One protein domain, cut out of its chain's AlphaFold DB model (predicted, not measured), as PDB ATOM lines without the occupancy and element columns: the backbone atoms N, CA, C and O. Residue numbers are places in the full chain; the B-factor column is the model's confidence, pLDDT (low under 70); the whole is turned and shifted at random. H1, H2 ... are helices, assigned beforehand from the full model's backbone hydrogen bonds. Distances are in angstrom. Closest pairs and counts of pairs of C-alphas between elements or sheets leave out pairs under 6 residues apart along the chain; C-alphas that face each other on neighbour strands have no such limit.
ATOM      1  N   SER A   2      30.231 -37.646  39.260       31.98
ATOM      2  CA  SER A   2      30.273 -36.839  38.036       31.98
ATOM      3  C   SER A   2      29.424 -35.581  38.229       31.98
ATOM      4  O   SER A   2      28.266 -35.678  38.621       31.98
ATOM      5  N   PHE A   3      30.001 -34.408  37.981       44.88
ATOM      6  CA  PHE A   3      29.356 -33.098  38.142       44.88
ATOM      7  C   PHE A   3      28.291 -32.802  37.060       44.88
ATOM      8  O   PHE A   3      27.679 -31.739  37.092       44.88
ATOM      9  N   SER A   4      28.062 -33.717  36.108       41.41
ATOM     10  CA  SER A   4      27.263 -33.468  34.896       41.41
ATOM     11  C   SER A   4      25.741 -33.443  35.065       41.41
ATOM     12  O   SER A   4      25.078 -32.978  34.148       41.41
ATOM     13  N   ASN A   5      25.180 -33.871  36.201       46.75
ATOM     14  CA  ASN A   5      23.722 -33.859  36.434       46.75
ATOM     15  C   ASN A   5      23.293 -32.812  37.471       46.75
ATOM     16  O   ASN A   5      22.279 -32.976  38.146       46.75
ATOM     17  N   ARG A   6      24.092 -31.760  37.667       59.41
ATOM     18  CA  ARG A   6      23.736 -30.706  38.617       59.41
ATOM     19  C   ARG A   6      22.732 -29.758  37.995       59.41
ATOM     20  O   ARG A   6      22.905 -29.314  36.862       59.41
ATOM     21  N   TYR A   7      21.724 -29.415  38.784       63.09
ATOM     22  CA  TYR A   7      20.799 -28.352  38.455       63.09
ATOM     23  C   TYR A   7      21.583 -27.069  38.131       63.09
ATOM     24  O   TYR A   7      22.412 -26.632  38.923       63.09
ATOM     25  N   SER A   8      21.394 -26.483  36.947       61.12
ATOM     26  CA  SER A   8      22.275 -25.420  36.428       61.12
ATOM     27  C   SER A   8      22.284 -24.151  37.291       61.12
ATOM     28  O   SER A   8      23.290 -23.444  37.330       61.12
ATOM     29  N   ASN A   9      21.208 -23.908  38.045       62.03
ATOM     30  CA  ASN A   9      21.083 -22.790  38.984       62.03
ATOM     31  C   ASN A   9      21.544 -23.138  40.422       62.03
ATOM     32  O   ASN A   9      21.422 -22.308  41.317       62.03
ATOM     33  N   ALA A  10      22.080 -24.345  40.657       60.28
ATOM     34  CA  ALA A  10      22.519 -24.847  41.968       60.28
ATOM     35  C   ALA A  10      23.830 -24.255  42.500       60.28
ATOM     36  O   ALA A  10      24.217 -24.555  43.628       60.28
ATOM     37  N   VAL A  11      24.557 -23.495  41.684       60.50
ATOM     38  CA  VAL A  11      25.916 -23.050  42.013       60.50
ATOM     39  C   VAL A  11      25.836 -21.741  42.801       60.50
ATOM     40  O   VAL A  11      25.455 -20.701  42.257       60.50
ATOM     41  N   ASP A  12      26.191 -21.786  44.087       62.00
ATOM     42  CA  ASP A  12      26.315 -20.582  44.917       62.00
ATOM     43  C   ASP A  12      27.589 -19.825  44.504       62.00
ATOM     44  O   ASP A  12      28.674 -20.389  44.373       62.00
ATOM     45  N   LYS A  13      27.505 -18.505  44.329       64.94
ATOM     46  CA  LYS A  13      28.682 -17.677  44.016       64.94
ATOM     47  C   LYS A  13      29.740 -17.713  45.131       64.94
ATOM     48  O   LYS A  13      30.904 -17.431  44.857       64.94
ATOM     49  N   ASN A  14      29.359 -18.085  46.357       60.62
ATOM     50  CA  ASN A  14      30.252 -18.239  47.513       60.62
ATOM     51  C   ASN A  14      30.701 -19.698  47.769       60.62
ATOM     52  O   ASN A  14      31.380 -19.976  48.759       60.62
ATOM     53  N   GLU A  15      30.359 -20.633  46.875       57.91
ATOM     54  CA  GLU A  15      30.517 -22.092  47.018       57.91
ATOM     55  C   GLU A  15      31.955 -22.570  47.280       57.91
ATOM     56  O   GLU A  15      32.153 -23.547  48.009       57.91
ATOM     57  N   LEU A  16      32.973 -21.861  46.766       55.81
ATOM     58  CA  LEU A  16      34.382 -22.219  46.999       55.81
ATOM     59  C   LEU A  16      34.804 -22.129  48.476       55.81
ATOM     60  O   LEU A  16      35.843 -22.674  48.839       55.81
ATOM     61  N   ILE A  17      34.026 -21.458  49.329       57.56
ATOM     62  CA  ILE A  17      34.410 -21.187  50.719       57.56
ATOM     63  C   ILE A  17      34.059 -22.362  51.653       57.56
ATOM     64  O   ILE A  17      34.742 -22.561  52.655       57.56
ATOM     65  N   ASN A  18      33.060 -23.192  51.315       54.88
ATOM     66  CA  ASN A  18      32.482 -24.188  52.238       54.88
ATOM     67  C   ASN A  18      32.586 -25.657  51.768       54.88
ATOM     68  O   ASN A  18      31.742 -26.480  52.124       54.88
ATOM     69  N   ASN A  19      33.601 -26.014  50.967       57.66
ATOM     70  CA  ASN A  19      33.853 -27.395  50.502       57.66
ATOM     71  C   ASN A  19      32.632 -28.104  49.871       57.66
ATOM     72  O   ASN A  19      32.536 -29.330  49.888       57.66
ATOM     73  N   GLY A  20      31.690 -27.345  49.310       57.97
ATOM     74  CA  GLY A  20      30.523 -27.880  48.613       57.97
ATOM     75  C   GLY A  20      29.437 -28.534  49.479       57.97
ATOM     76  O   GLY A  20      28.508 -29.120  48.932       57.97
ATOM     77  N   ILE A  21      29.496 -28.411  50.809       55.09
ATOM     78  CA  ILE A  21      28.524 -29.042  51.727       55.09
ATOM     79  C   ILE A  21      27.134 -28.365  51.660       55.09
ATOM     80  O   ILE A  21      26.131 -28.981  51.996       55.09
ATOM     81  N   GLY A  22      27.049 -27.118  51.179       60.81
ATOM     82  CA  GLY A  22      25.791 -26.357  51.065       60.81
ATOM     83  C   GLY A  22      25.130 -26.359  49.680       60.81
ATOM     84  O   GLY A  22      24.104 -25.706  49.509       60.81
ATOM     85  N   ILE A  23      25.705 -27.050  48.690       64.88
ATOM     86  CA  ILE A  23      25.292 -26.930  47.278       64.88
ATOM     87  C   ILE A  23      23.872 -27.460  47.071       64.88
ATOM     88  O   ILE A  23      23.044 -26.790  46.464       64.88
ATOM     89  N   GLU A  24      23.571 -28.645  47.599       67.94
ATOM     90  CA  GLU A  24      22.269 -29.294  47.395       67.94
ATOM     91  C   GLU A  24      21.140 -28.532  48.103       67.94
ATOM     92  O   GLU A  24      20.074 -28.326  47.528       67.94
ATOM     93  N   GLN A  25      21.405 -28.010  49.305       72.75
ATOM     94  CA  GLN A  25      20.448 -27.184  50.049       72.75
ATOM     95  C   GLN A  25      20.177 -25.848  49.346       72.75
ATOM     96  O   GLN A  25      19.025 -25.429  49.238       72.75
ATOM     97  N   TYR A  26      21.219 -25.189  48.831       76.56
ATOM     98  CA  TYR A  26      21.075 -23.949  48.066       76.56
ATOM     99  C   TYR A  26      20.322 -24.176  46.748       76.56
ATOM    100  O   TYR A  26      19.438 -23.394  46.389       76.56
ATOM    101  N   ALA A  27      20.614 -25.276  46.051       78.25
ATOM    102  CA  ALA A  27      19.912 -25.684  44.840       78.25
ATOM    103  C   ALA A  27      18.425 -25.939  45.098       78.25
ATOM    104  O   ALA A  27      17.575 -25.446  44.356       78.25
ATOM    105  N   PHE A  28      18.111 -26.655  46.179       82.56
ATOM    106  CA  PHE A  28      16.738 -26.952  46.566       82.56
ATOM    107  C   PHE A  28      15.981 -25.683  46.960       82.56
ATOM    108  O   PHE A  28      14.858 -25.461  46.507       82.56
ATOM    109  N   ALA A  29      16.616 -24.795  47.730       82.00
ATOM    110  CA  ALA A  29      16.055 -23.491  48.070       82.00
ATOM    111  C   ALA A  29      15.813 -22.629  46.822       82.00
ATOM    112  O   ALA A  29      14.800 -21.935  46.743       82.00
ATOM    113  N   THR A  30      16.703 -22.703  45.831       82.44
ATOM    114  CA  THR A  30      16.547 -22.007  44.548       82.44
ATOM    115  C   THR A  30      15.370 -22.565  43.756       82.44
ATOM    116  O   THR A  30      14.558 -21.780  43.277       82.44
ATOM    117  N   LEU A  31      15.200 -23.890  43.690       83.56
ATOM    118  CA  LEU A  31      14.019 -24.499  43.069       83.56
ATOM    119  C   LEU A  31      12.726 -24.096  43.791       83.56
ATOM    120  O   LEU A  31      11.750 -23.730  43.143       83.56
ATOM    121  N   CYS A  32      12.715 -24.131  45.126       83.56
ATOM    122  CA  CYS A  32      11.562 -23.695  45.910       83.56
ATOM    123  C   CYS A  32      11.227 -22.232  45.604       83.56
ATOM    124  O   CYS A  32      10.074 -21.897  45.347       83.56
ATOM    125  N   LYS A  33      12.240 -21.362  45.581       82.56
ATOM    126  CA  LYS A  33      12.082 -19.953  45.227       82.56
ATOM    127  C   LYS A  33      11.532 -19.789  43.813       82.56
ATOM    128  O   LYS A  33      10.579 -19.044  43.643       82.56
ATOM    129  N   GLU A  34      12.074 -20.507  42.831       80.81
ATOM    130  CA  GLU A  34      11.557 -20.511  41.462       80.81
ATOM    131  C   GLU A  34      10.087 -20.927  41.427       80.81
ATOM    132  O   GLU A  34       9.298 -20.232  40.809       80.81
ATOM    133  N   ILE A  35       9.691 -21.990  42.130       82.31
ATOM    134  CA  ILE A  35       8.284 -22.401  42.240       82.31
ATOM    135  C   ILE A  35       7.430 -21.241  42.765       82.31
ATOM    136  O   ILE A  35       6.453 -20.859  42.128       82.31
ATOM    137  N   PHE A  36       7.812 -20.634  43.891       74.88
ATOM    138  CA  PHE A  36       7.026 -19.562  44.503       74.88
ATOM    139  C   PHE A  36       7.036 -18.248  43.699       74.88
ATOM    140  O   PHE A  36       6.056 -17.507  43.748       74.88
ATOM    141  N   GLU A  37       8.097 -17.964  42.938       74.81
ATOM    142  CA  GLU A  37       8.244 -16.761  42.103       74.81
ATOM    143  C   GLU A  37       7.745 -16.930  40.661       74.81
ATOM    144  O   GLU A  37       7.478 -15.926  40.005       74.81
ATOM    145  N   LEU A  38       7.623 -18.159  40.146       64.25
ATOM    146  CA  LEU A  38       7.084 -18.453  38.810       64.25
ATOM    147  C   LEU A  38       5.561 -18.570  38.817       64.25
ATOM    148  O   LEU A  38       4.935 -18.287  37.801       64.25
ATOM    149  N   MET A  39       4.951 -18.914  39.956       62.72
ATOM    150  CA  MET A  39       3.491 -18.962  40.068       62.72
ATOM    151  C   MET A  39       2.764 -17.644  39.719       62.72
ATOM    152  O   MET A  39       1.666 -17.729  39.169       62.72
ATOM    153  N   PRO A  40       3.318 -16.447  40.000       61.22
ATOM    154  CA  PRO A  40       2.715 -15.170  39.618       61.22
ATOM    155  C   PRO A  40       3.118 -14.657  38.228       61.22
ATOM    156  O   PRO A  40       2.658 -13.581  37.850       61.22
ATOM    157  N   LYS A  41       4.011 -15.329  37.487       56.25
ATOM    158  CA  LYS A  41       4.483 -14.775  36.212       56.25
ATOM    159  C   LYS A  41       3.418 -14.910  35.129       56.25
ATOM    160  O   LYS A  41       2.914 -15.997  34.868       56.25
ATOM    161  N   GLU A  42       3.107 -13.784  34.495       59.88
ATOM    162  CA  GLU A  42       2.068 -13.672  33.466       59.88
ATOM    163  C   GLU A  42       2.446 -14.331  32.132       59.88
ATOM    164  O   GLU A  42       1.555 -14.560  31.318       59.88
ATOM    165  N   ASP A  43       3.727 -14.647  31.884       81.00
ATOM    166  CA  ASP A  43       4.133 -15.251  30.610       81.00
ATOM    167  C   ASP A  43       3.789 -16.756  30.569       81.00
ATOM    168  O   ASP A  43       4.427 -17.561  31.262       81.00
ATOM    169  N   PRO A  44       2.815 -17.172  29.735       84.75
ATOM    170  CA  PRO A  44       2.429 -18.575  29.611       84.75
ATOM    171  C   PRO A  44       3.569 -19.460  29.091       84.75
ATOM    172  O   PRO A  44       3.609 -20.648  29.412       84.75
ATOM    173  N   THR A  45       4.511 -18.902  28.325       88.62
ATOM    174  CA  THR A  45       5.611 -19.655  27.707       88.62
ATOM    175  C   THR A  45       6.654 -20.057  28.744       88.62
ATOM    176  O   THR A  45       7.077 -21.214  28.785       88.62
ATOM    177  N   GLU A  46       7.039 -19.128  29.628       87.19
ATOM    178  CA  GLU A  46       7.954 -19.424  30.739       87.19
ATOM    179  C   GLU A  46       7.362 -20.493  31.664       87.19
ATOM    180  O   GLU A  46       8.063 -21.416  32.086       87.19
ATOM    181  N   LYS A  47       6.056 -20.402  31.942       86.62
ATOM    182  CA  LYS A  47       5.341 -21.367  32.781       86.62
ATOM    183  C   LYS A  47       5.293 -22.761  32.148       86.62
ATOM    184  O   LYS A  47       5.557 -23.753  32.828       86.62
ATOM    185  N   GLN A  48       4.999 -22.844  30.849       92.25
ATOM    186  CA  GLN A  48       5.007 -24.105  30.108       92.25
ATOM    187  C   GLN A  48       6.395 -24.757  30.130       92.25
ATOM    188  O   GLN A  48       6.517 -25.948  30.427       92.25
ATOM    189  N   GLN A  49       7.452 -23.984  29.862       91.06
ATOM    190  CA  GLN A  49       8.820 -24.501  29.901       91.06
ATOM    191  C   GLN A  49       9.184 -24.991  31.308       91.06
ATOM    192  O   GLN A  49       9.744 -26.074  31.464       91.06
ATOM    193  N   PHE A  50       8.792 -24.243  32.344       90.19
ATOM    194  CA  PHE A  50       9.008 -24.647  33.730       90.19
ATOM    195  C   PHE A  50       8.406 -26.025  34.041       90.19
ATOM    196  O   PHE A  50       9.115 -26.881  34.568       90.19
ATOM    197  N   PHE A  51       7.134 -26.266  33.700       93.06
ATOM    198  CA  PHE A  51       6.497 -27.564  33.957       93.06
ATOM    199  C   PHE A  51       7.028 -28.692  33.075       93.06
ATOM    200  O   PHE A  51       7.030 -29.845  33.507       93.06
ATOM    201  N   THR A  52       7.503 -28.373  31.873       94.44
ATOM    202  CA  THR A  52       8.151 -29.353  30.992       94.44
ATOM    203  C   THR A  52       9.418 -29.914  31.642       94.44
ATOM    204  O   THR A  52       9.615 -31.125  31.643       94.44
ATOM    205  N   ASP A  53      10.217 -29.058  32.281       91.94
ATOM    206  CA  ASP A  53      11.499 -29.451  32.880       91.94
ATOM    207  C   ASP A  53      11.382 -29.877  34.357       91.94
ATOM    208  O   ASP A  53      12.336 -30.402  34.937       91.94
ATOM    209  N   LEU A  54      10.237 -29.622  35.004       92.81
ATOM    210  CA  LEU A  54      10.094 -29.737  36.458       92.81
ATOM    211  C   LEU A  54      10.436 -31.136  36.973       92.81
ATOM    212  O   LEU A  54      11.185 -31.256  37.939       92.81
ATOM    213  N   VAL A  55       9.924 -32.195  36.346       93.44
ATOM    214  CA  VAL A  55      10.143 -33.571  36.825       93.44
ATOM    215  C   VAL A  55      11.623 -33.947  36.815       93.44
ATOM    216  O   VAL A  55      12.105 -34.557  37.771       93.44
ATOM    217  N   ASP A  56      12.362 -33.542  35.785       91.50
ATOM    218  CA  ASP A  56      13.796 -33.812  35.709       91.50
ATOM    219  C   ASP A  56      14.563 -33.045  36.785       91.50
ATOM    220  O   ASP A  56      15.460 -33.611  37.407       91.50
ATOM    221  N   LYS A  57      14.151 -31.807  37.100       91.25
ATOM    222  CA  LYS A  57      14.696 -31.060  38.245       91.25
ATOM    223  C   LYS A  57      14.409 -31.778  39.565       91.25
ATOM    224  O   LYS A  57      15.331 -31.955  40.357       91.25
ATOM    225  N   LEU A  58      13.171 -32.222  39.798       92.81
ATOM    226  CA  LEU A  58      12.779 -32.909  41.039       92.81
ATOM    227  C   LEU A  58      13.614 -34.172  41.283       92.81
ATOM    228  O   LEU A  58      14.047 -34.405  42.406       92.81
ATOM    229  N   ARG A  59      13.911 -34.940  40.228       91.00
ATOM    230  CA  ARG A  59      14.725 -36.168  40.302       91.00
ATOM    231  C   ARG A  59      16.187 -35.936  40.688       91.00
ATOM    232  O   ARG A  59      16.880 -36.901  41.000       91.00
ATOM    233  N   THR A  60      16.674 -34.694  40.651       90.06
ATOM    234  CA  THR A  60      18.034 -34.367  41.112       90.06
ATOM    235  C   THR A  60      18.146 -34.240  42.633       90.06
ATOM    236  O   THR A  60      19.262 -34.179  43.146       90.06
ATOM    237  N   PHE A  61      17.017 -34.221  43.349       89.88
ATOM    238  CA  PHE A  61      16.945 -34.070  44.802       89.88
ATOM    239  C   PHE A  61      16.519 -35.371  45.495       89.88
ATOM    240  O   PHE A  61      15.995 -36.283  44.857       89.88
ATOM    241  N   ASP A  62      16.727 -35.448  46.814       91.00
ATOM    242  CA  ASP A  62      16.208 -36.558  47.617       91.00
ATOM    243  C   ASP A  62      14.675 -36.569  47.591       91.00
ATOM    244  O   ASP A  62      14.011 -35.553  47.817       91.00
ATOM    245  N   GLU A  63      14.097 -37.739  47.332       93.44
ATOM    246  CA  GLU A  63      12.650 -37.882  47.185       93.44
ATOM    247  C   GLU A  63      11.876 -37.535  48.466       93.44
ATOM    248  O   GLU A  63      10.737 -37.071  48.377       93.44
ATOM    249  N   ASN A  64      12.464 -37.714  49.658       94.94
ATOM    250  CA  ASN A  64      11.799 -37.348  50.907       94.94
ATOM    251  C   ASN A  64      11.728 -35.831  51.045       94.94
ATOM    252  O   ASN A  64      10.666 -35.314  51.387       94.94
ATOM    253  N   ASP A  65      12.819 -35.122  50.746       92.88
ATOM    254  CA  ASP A  65      12.852 -33.658  50.803       92.88
ATOM    255  C   ASP A  65      11.847 -33.056  49.817       92.88
ATOM    256  O   ASP A  65      11.057 -32.174  50.177       92.88
ATOM    257  N   VAL A  66      11.788 -33.601  48.597       95.12
ATOM    258  CA  VAL A  66      10.778 -33.219  47.604       95.12
ATOM    259  C   VAL A  66       9.364 -33.484  48.134       95.12
ATOM    260  O   VAL A  66       8.507 -32.602  48.066       95.12
ATOM    261  N   ALA A  67       9.089 -34.663  48.697       96.31
ATOM    262  CA  ALA A  67       7.750 -35.007  49.173       96.31
ATOM    263  C   ALA A  67       7.302 -34.143  50.367       96.31
ATOM    264  O   ALA A  67       6.145 -33.710  50.432       96.31
ATOM    265  N   ILE A  68       8.216 -33.864  51.301       94.50
ATOM    266  CA  ILE A  68       7.960 -33.058  52.497       94.50
ATOM    267  C   ILE A  68       7.671 -31.611  52.104       94.50
ATOM    268  O   ILE A  68       6.627 -31.075  52.480       94.50
ATOM    269  N   HIS A  69       8.569 -30.993  51.335       92.38
ATOM    270  CA  HIS A  69       8.528 -29.553  51.086       92.38
ATOM    271  C   HIS A  69       7.695 -29.164  49.864       92.38
ATOM    272  O   HIS A  69       7.074 -28.104  49.870       92.38
ATOM    273  N   LEU A  70       7.650 -30.008  48.831       94.94
ATOM    274  CA  LEU A  70       6.954 -29.713  47.575       94.94
ATOM    275  C   LEU A  70       5.692 -30.552  47.373       94.94
ATOM    276  O   LEU A  70       4.897 -30.225  46.500       94.94
ATOM    277  N   GLY A  71       5.432 -31.579  48.188       95.69
ATOM    278  CA  GLY A  71       4.259 -32.441  48.003       95.69
ATOM    279  C   GLY A  71       2.915 -31.697  48.028       95.69
ATOM    280  O   GLY A  71       2.013 -32.062  47.286       95.69
ATOM    281  N   ASP A  72       2.775 -30.634  48.835       94.38
ATOM    282  CA  ASP A  72       1.527 -29.843  48.851       94.38
ATOM    283  C   ASP A  72       1.392 -28.980  47.595       94.38
ATOM    284  O   ASP A  72       0.295 -28.805  47.075       94.38
ATOM    285  N   PHE A  73       2.516 -28.476  47.079       93.56
ATOM    286  CA  PHE A  73       2.551 -27.738  45.825       93.56
ATOM    287  C   PHE A  73       2.213 -28.648  44.637       93.56
ATOM    288  O   PHE A  73       1.349 -28.305  43.833       93.56
ATOM    289  N   LEU A  74       2.836 -29.826  44.556       96.31
ATOM    290  CA  LEU A  74       2.648 -30.778  43.459       96.31
ATOM    291  C   LEU A  74       1.213 -31.316  43.375       96.31
ATOM    292  O   LEU A  74       0.741 -31.621  42.286       96.31
ATOM    293  N   LEU A  75       0.513 -31.392  44.509       97.38
ATOM    294  CA  LEU A  75      -0.899 -31.778  44.585       97.38
ATOM    295  C   LEU A  75      -1.854 -30.577  44.663       97.38
ATOM    296  O   LEU A  75      -3.050 -30.740  44.906       97.38
ATOM    297  N   SER A  76      -1.344 -29.358  44.494       95.38
ATOM    298  CA  SER A  76      -2.168 -28.155  44.541       95.38
ATOM    299  C   SER A  76      -2.970 -27.983  43.254       95.38
ATOM    300  O   SER A  76      -2.587 -28.447  42.179       95.38
ATOM    301  N   ARG A  77      -4.042 -27.189  43.341       93.94
ATOM    302  CA  ARG A  77      -4.819 -26.729  42.180       93.94
ATOM    303  C   ARG A  77      -3.933 -26.135  41.074       93.94
ATOM    304  O   ARG A  77      -4.258 -26.276  39.903       93.94
ATOM    305  N   LEU A  78      -2.840 -25.466  41.445       90.94
ATOM    306  CA  LEU A  78      -1.945 -24.764  40.521       90.94
ATOM    307  C   LEU A  78      -1.206 -25.717  39.581       90.94
ATOM    308  O   LEU A  78      -0.939 -25.347  38.442       90.94
ATOM    309  N   VAL A  79      -0.884 -26.915  40.070       94.50
ATOM    310  CA  VAL A  79      -0.213 -27.964  39.297       94.50
ATOM    311  C   VAL A  79      -1.250 -28.878  38.662       94.50
ATOM    312  O   VAL A  79      -1.214 -29.083  37.457       94.50
ATOM    313  N   LEU A  80      -2.226 -29.365  39.435       96.62
ATOM    314  CA  LEU A  80      -3.218 -30.312  38.923       96.62
ATOM    315  C   LEU A  80      -4.057 -29.716  37.787       96.62
ATOM    316  O   LEU A  80      -4.362 -30.416  36.835       96.62
ATOM    317  N   LEU A  81      -4.412 -28.430  37.831       95.69
ATOM    318  CA  LEU A  81      -5.226 -27.818  36.772       95.69
ATOM    319  C   LEU A  81      -4.416 -27.187  35.636       95.69
ATOM    320  O   LEU A  81      -5.013 -26.614  34.727       95.69
ATOM    321  N   ASP A  82      -3.085 -27.248  35.678       94.62
ATOM    322  CA  ASP A  82      -2.277 -26.735  34.576       94.62
ATOM    323  C   ASP A  82      -2.193 -27.771  33.439       94.62
ATOM    324  O   ASP A  82      -1.741 -28.892  33.677       94.62
ATOM    325  N   PRO A  83      -2.573 -27.421  32.193       95.19
ATOM    326  CA  PRO A  83      -2.580 -28.376  31.082       95.19
ATOM    327  C   PRO A  83      -1.204 -28.965  30.758       95.19
ATOM    328  O   PRO A  83      -1.107 -30.119  30.350       95.19
ATOM    329  N   THR A  84      -0.129 -28.194  30.945       95.81
ATOM    330  CA  THR A  84       1.231 -28.696  30.711       95.81
ATOM    331  C   THR A  84       1.597 -29.679  31.808       95.81
ATOM    332  O   THR A  84       2.021 -30.797  31.525       95.81
ATOM    333  N   ALA A  85       1.362 -29.299  33.066       96.19
ATOM    334  CA  ALA A  85       1.656 -30.154  34.206       96.19
ATOM    335  C   ALA A  85       0.833 -31.451  34.206       96.19
ATOM    336  O   ALA A  85       1.341 -32.482  34.639       96.19
ATOM    337  N   GLN A  86      -0.403 -31.458  33.703       97.00
ATOM    338  CA  GLN A  86      -1.192 -32.688  33.531       97.00
ATOM    339  C   GLN A  86      -0.507 -33.714  32.623       97.00
ATOM    340  O   GLN A  86      -0.645 -34.912  32.844       97.00
ATOM    341  N   ILE A  87       0.279 -33.259  31.646       95.81
ATOM    342  CA  ILE A  87       0.988 -34.128  30.704       95.81
ATOM    343  C   ILE A  87       2.393 -34.459  31.223       95.81
ATOM    344  O   ILE A  87       2.833 -35.606  31.147       95.81
ATOM    345  N   THR A  88       3.115 -33.465  31.748       95.56
ATOM    346  CA  THR A  88       4.558 -33.584  32.019       95.56
ATOM    347  C   THR A  88       4.909 -33.798  33.486       95.56
ATOM    348  O   THR A  88       6.037 -34.187  33.769       95.56
ATOM    349  N   VAL A  89       3.988 -33.564  34.426       96.06
ATOM    350  CA  VAL A  89       4.259 -33.612  35.877       96.06
ATOM    351  C   VAL A  89       3.358 -34.614  36.587       96.06
ATOM    352  O   VAL A  89       3.846 -35.560  37.202       96.06
ATOM    353  N   THR A  90       2.046 -34.426  36.480       96.88
ATOM    354  CA  THR A  90       1.008 -35.198  37.173       96.88
ATOM    355  C   THR A  90       1.179 -36.710  37.008       96.88
ATOM    356  O   THR A  90       1.159 -37.400  38.029       96.88
ATOM    357  N   PRO A  91       1.477 -37.252  35.807       95.19
ATOM    358  CA  PRO A  91       1.645 -38.689  35.632       95.19
ATOM    359  C   PRO A  91       2.849 -39.258  36.385       95.19
ATOM    360  O   PRO A  91       2.841 -40.436  36.702       95.19
ATOM    361  N   PHE A  92       3.866 -38.444  36.685       95.25
ATOM    362  CA  PHE A  92       5.077 -38.857  37.403       95.25
ATOM    363  C   PHE A  92       4.977 -38.620  38.917       95.25
ATOM    364  O   PHE A  92       5.729 -39.215  39.691       95.25
ATOM    365  N   VAL A  93       4.075 -37.726  39.332       96.25
ATOM    366  CA  VAL A  93       3.769 -37.429  40.738       96.25
ATOM    367  C   VAL A  93       2.727 -38.396  41.293       96.25
ATOM    368  O   VAL A  93       2.848 -38.776  42.451       96.25
ATOM    369  N   LEU A  94       1.726 -38.789  40.494       96.44
ATOM    370  CA  LEU A  94       0.621 -39.678  40.887       96.44
ATOM    371  C   LEU A  94       0.836 -41.150  40.499       96.44
ATOM    372  O   LEU A  94      -0.066 -41.964  40.674       96.44
ATOM    373  N   ASP A  95       2.014 -41.500  39.988       93.12
ATOM    374  CA  ASP A  95       2.405 -42.879  39.694       93.12
ATOM    375  C   ASP A  95       3.617 -43.259  40.561       93.12
ATOM    376  O   ASP A  95       4.732 -42.781  40.314       93.12
ATOM    377  N   PRO A  96       3.408 -44.038  41.637       91.31
ATOM    378  CA  PRO A  96       4.486 -44.494  42.501       91.31
ATOM    379  C   PRO A  96       5.545 -45.268  41.707       91.31
ATOM    380  O   PRO A  96       5.253 -46.211  40.974       91.31
ATOM    381  N   LYS A  97       6.815 -44.910  41.897       86.19
ATOM    382  CA  LYS A  97       7.944 -45.602  41.279       86.19
ATOM    383  C   LYS A  97       8.048 -47.023  41.845       86.19
ATOM    384  O   LYS A  97       8.408 -47.199  43.010       86.19
ATOM    385  N   CYS A  98       7.762 -48.020  41.004       72.69
ATOM    386  CA  CYS A  98       7.847 -49.435  41.370       72.69
ATOM    387  C   CYS A  98       9.287 -49.985  41.310       72.69
ATOM    388  O   CYS A  98       9.608 -50.856  42.105       72.69
ATOM    389  N   ASP A  99      10.147 -49.450  40.428       66.44
ATOM    390  CA  ASP A  99      11.569 -49.810  40.252       66.44
ATOM    391  C   ASP A  99      12.319 -48.685  39.503       66.44
ATOM    392  O   ASP A  99      11.695 -47.744  39.011       66.44
ATOM    393  N   ASP A 100      13.647 -48.777  39.340       62.66
ATOM    394  CA  ASP A 100      14.470 -47.813  38.570       62.66
ATOM    395  C   ASP A 100      14.097 -47.678  37.083       62.66
ATOM    396  O   ASP A 100      14.564 -46.767  36.403       62.66
ATOM    397  N   ILE A 101      13.239 -48.566  36.584       63.59
ATOM    398  CA  ILE A 101      12.761 -48.581  35.198       63.59
ATOM    399  C   ILE A 101      11.545 -47.661  35.023       63.59
ATOM    400  O   ILE A 101      11.363 -47.077  33.956       63.59
ATOM    401  N   VAL A 102      10.707 -47.526  36.058       63.53
ATOM    402  CA  VAL A 102       9.473 -46.738  35.975       63.53
ATOM    403  C   VAL A 102       9.806 -45.274  36.259       63.53
ATOM    404  O   VAL A 102      10.343 -44.962  37.326       63.53
ATOM    405  N   PRO A 103       9.492 -44.349  35.339       69.81
ATOM    406  CA  PRO A 103       9.721 -42.939  35.572       69.81
ATOM    407  C   PRO A 103       8.674 -42.452  36.580       69.81
ATOM    408  O   PRO A 103       7.544 -42.168  36.218       69.81
ATOM    409  N   GLY A 104       9.041 -42.352  37.854       86.00
ATOM    410  CA  GLY A 104       8.231 -41.744  38.914       86.00
ATOM    411  C   GLY A 104       9.100 -40.833  39.777       86.00
ATOM    412  O   GLY A 104      10.324 -40.977  39.784       86.00
ATOM    413  N   VAL A 105       8.493 -39.857  40.455       92.94
ATOM    414  CA  VAL A 105       9.224 -38.942  41.357       92.94
ATOM    415  C   VAL A 105       9.455 -39.580  42.729       92.94
ATOM    416  O   VAL A 105      10.486 -39.336  43.347       92.94
ATOM    417  N   PHE A 106       8.524 -40.419  43.189       94.75
ATOM    418  CA  PHE A 106       8.545 -40.989  44.535       94.75
ATOM    419  C   PHE A 106       8.482 -42.511  44.494       94.75
ATOM    420  O   PHE A 106       7.595 -43.074  43.856       94.75
ATOM    421  N   SER A 107       9.367 -43.178  45.230       93.81
ATOM    422  CA  SER A 107       9.247 -44.601  45.547       93.81
ATOM    423  C   SER A 107       7.946 -44.892  46.289       93.81
ATOM    424  O   SER A 107       7.422 -44.040  47.011       93.81
ATOM    425  N   THR A 108       7.452 -46.128  46.196       94.12
ATOM    426  CA  THR A 108       6.263 -46.579  46.938       94.12
ATOM    427  C   THR A 108       6.338 -46.244  48.433       94.12
ATOM    428  O   THR A 108       5.361 -45.788  49.024       94.12
ATOM    429  N   LYS A 109       7.517 -46.398  49.052       94.75
ATOM    430  CA  LYS A 109       7.734 -46.095  50.475       94.75
ATOM    431  C   LYS A 109       7.523 -44.610  50.784       94.75
ATOM    432  O   LYS A 109       6.848 -44.272  51.758       94.75
ATOM    433  N   THR A 110       8.105 -43.736  49.973       96.44
ATOM    434  CA  THR A 110       8.011 -42.279  50.136       96.44
ATOM    435  C   THR A 110       6.603 -41.788  49.809       96.44
ATOM    436  O   THR A 110       6.043 -40.971  50.544       96.44
ATOM    437  N   PHE A 111       5.977 -42.374  48.787       97.25
ATOM    438  CA  PHE A 111       4.600 -42.099  48.396       97.25
ATOM    439  C   PHE A 111       3.612 -42.409  49.530       97.25
ATOM    440  O   PHE A 111       2.840 -41.535  49.926       97.25
ATOM    441  N   ILE A 112       3.682 -43.607  50.124       97.38
ATOM    442  CA  ILE A 112       2.840 -43.988  51.271       97.38
ATOM    443  C   ILE A 112       3.045 -43.026  52.444       97.38
ATOM    444  O   ILE A 112       2.084 -42.568  53.058       97.38
ATOM    445  N   LYS A 113       4.301 -42.700  52.764       98.00
ATOM    446  CA  LYS A 113       4.621 -41.912  53.959       98.00
ATOM    447  C   LYS A 113       4.187 -40.449  53.853       98.00
ATOM    448  O   LYS A 113       3.750 -39.882  54.852       98.00
ATOM    449  N   PHE A 114       4.339 -39.828  52.684       98.00
ATOM    450  CA  PHE A 114       4.206 -38.374  52.545       98.00
ATOM    451  C   PHE A 114       3.125 -37.926  51.560       98.00
ATOM    452  O   PHE A 114       2.552 -36.856  51.758       98.00
ATOM    453  N   ILE A 115       2.823 -38.719  50.530       98.12
ATOM    454  CA  ILE A 115       1.886 -38.343  49.461       98.12
ATOM    455  C   ILE A 115       0.469 -38.841  49.766       98.12
ATOM    456  O   ILE A 115      -0.471 -38.053  49.675       98.12
ATOM    457  N   ILE A 116       0.295 -40.084  50.235       98.12
ATOM    458  CA  ILE A 116      -1.024 -40.623  50.630       98.12
ATOM    459  C   ILE A 116      -1.750 -39.725  51.651       98.12
ATOM    460  O   ILE A 116      -2.907 -39.375  51.401       98.12
ATOM    461  N   PRO A 117      -1.117 -39.246  52.747       98.19
ATOM    462  CA  PRO A 117      -1.782 -38.346  53.693       98.19
ATOM    463  C   PRO A 117      -2.274 -37.038  53.065       98.19
ATOM    464  O   PRO A 117      -3.261 -36.465  53.529       98.19
ATOM    465  N   LYS A 118      -1.594 -36.555  52.017       98.12
ATOM    466  CA  LYS A 118      -1.991 -35.357  51.271       98.12
ATOM    467  C   LYS A 118      -3.137 -35.684  50.317       98.12
ATOM    468  O   LYS A 118      -4.145 -34.986  50.350       98.12
ATOM    469  N   LEU A 119      -3.058 -36.787  49.567       98.31
ATOM    470  CA  LEU A 119      -4.131 -37.254  48.680       98.31
ATOM    471  C   LEU A 119      -5.457 -37.461  49.417       98.31
ATOM    472  O   LEU A 119      -6.485 -37.028  48.908       98.31
ATOM    473  N   LYS A 120      -5.438 -38.009  50.643       97.88
ATOM    474  CA  LYS A 120      -6.638 -38.096  51.501       97.88
ATOM    475  C   LYS A 120      -7.355 -36.747  51.622       97.88
ATOM    476  O   LYS A 120      -8.575 -36.696  51.540       97.88
ATOM    477  N   LYS A 121      -6.604 -35.650  51.773       97.38
ATOM    478  CA  LYS A 121      -7.160 -34.291  51.849       97.38
ATOM    479  C   LYS A 121      -7.654 -33.798  50.490       97.38
ATOM    480  O   LYS A 121      -8.704 -33.171  50.431       97.38
ATOM    481  N   VAL A 122      -6.923 -34.082  49.407       97.69
ATOM    482  CA  VAL A 122      -7.310 -33.649  48.051       97.69
ATOM    483  C   VAL A 122      -8.597 -34.342  47.585       97.69
ATOM    484  O   VAL A 122      -9.432 -33.693  46.969       97.69
ATOM    485  N   PHE A 123      -8.826 -35.612  47.940       97.62
ATOM    486  CA  PHE A 123     -10.084 -36.314  47.633       97.62
ATOM    487  C   PHE A 123     -11.323 -35.657  48.263       97.62
ATOM    488  O   PHE A 123     -12.414 -35.753  47.697       97.62
ATOM    489  N   CYS A 124     -11.153 -34.961  49.392       96.25
ATOM    490  CA  CYS A 124     -12.206 -34.196  50.058       96.25
ATOM    491  C   CYS A 124     -12.464 -32.818  49.419       96.25
ATOM    492  O   CYS A 124     -13.376 -32.111  49.843       96.25
ATOM    493  N   VAL A 125     -11.667 -32.400  48.431       95.62
ATOM    494  CA  VAL A 125     -11.901 -31.148  47.703       95.62
ATOM    495  C   VAL A 125     -13.019 -31.365  46.686       95.62
ATOM    496  O   VAL A 125     -12.902 -32.183  45.775       95.62
ATOM    497  N   HIS A 126     -14.096 -30.590  46.813       95.31
ATOM    498  CA  HIS A 126     -15.241 -30.612  45.898       95.31
ATOM    499  C   HIS A 126     -14.980 -29.776  44.633       95.31
ATOM    500  O   HIS A 126     -15.695 -28.820  44.343       95.31
TER     501      HIS A 126
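What this domain is: This is residues 2 to 126 of the 382 residues of an uncharacterized protein of Phlebotomus papatasi (UniProt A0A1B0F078). Three helices, H1, H3 and H7, run the same way side by side in a row with H3 in the middle, and H2, H5 and H6 make a second, less regular layer over one side of it. Short H4 joins the layers, residues 2 to 22 loop beyond the beginning of H1, and residues 40 to 45 stick out at a turn. The printed part has 125 residues, with seven named helices, H1 to H7 in chain order, and no named strand; its class is all helix. It is compact, with a radius of gyration of the C-alphas of 15.2 A and spans of 50 by 37 by 25 A.

Where its parts are: After residues 2 to 22, find C-alpha 23 at (25.292, -26.930, 47.278); from there H1 runs 21.8 A to residue 38. Next come H2, residues 44 to 58, 21.1 A; H3, residues 63 to 74, 12.8 A; and the short H4, 77 to 80, H5, 83 to 88, and H6, 90 to 93. H7, residues 108 to 123, spans 19.3 A and ends at C-alpha 123, (-10.084, -36.314, 47.633).

How they stand to each other: Look at H1 and H3: they are close but not clearly touching, C-alphas 32 and 70 being closest at 7.8 A. H3 and H7 touch, closest at C-alphas 67 and 114, 5.9 A, with a shallow tilt of 16 degrees, the same way. H2 and H5 touch, closest at C-alphas 51 and 85, 5.5 A. Each O i to N i+4 pair of H1 is within hydrogen-bond range; H2 has 9 of 11, H3 6 of 8, H5 1 of 2 and H7 8 of 12, while H4 and H6 are too short.

The domain as a whole: The C-alphas farthest apart, of Ile 17 and His 126, are 50.8 A apart. The printed part has no cut, and the link H6 to H7 is long. Confidence is under 70 at residues 2 to 24, 38 to 42 and 99 to 103.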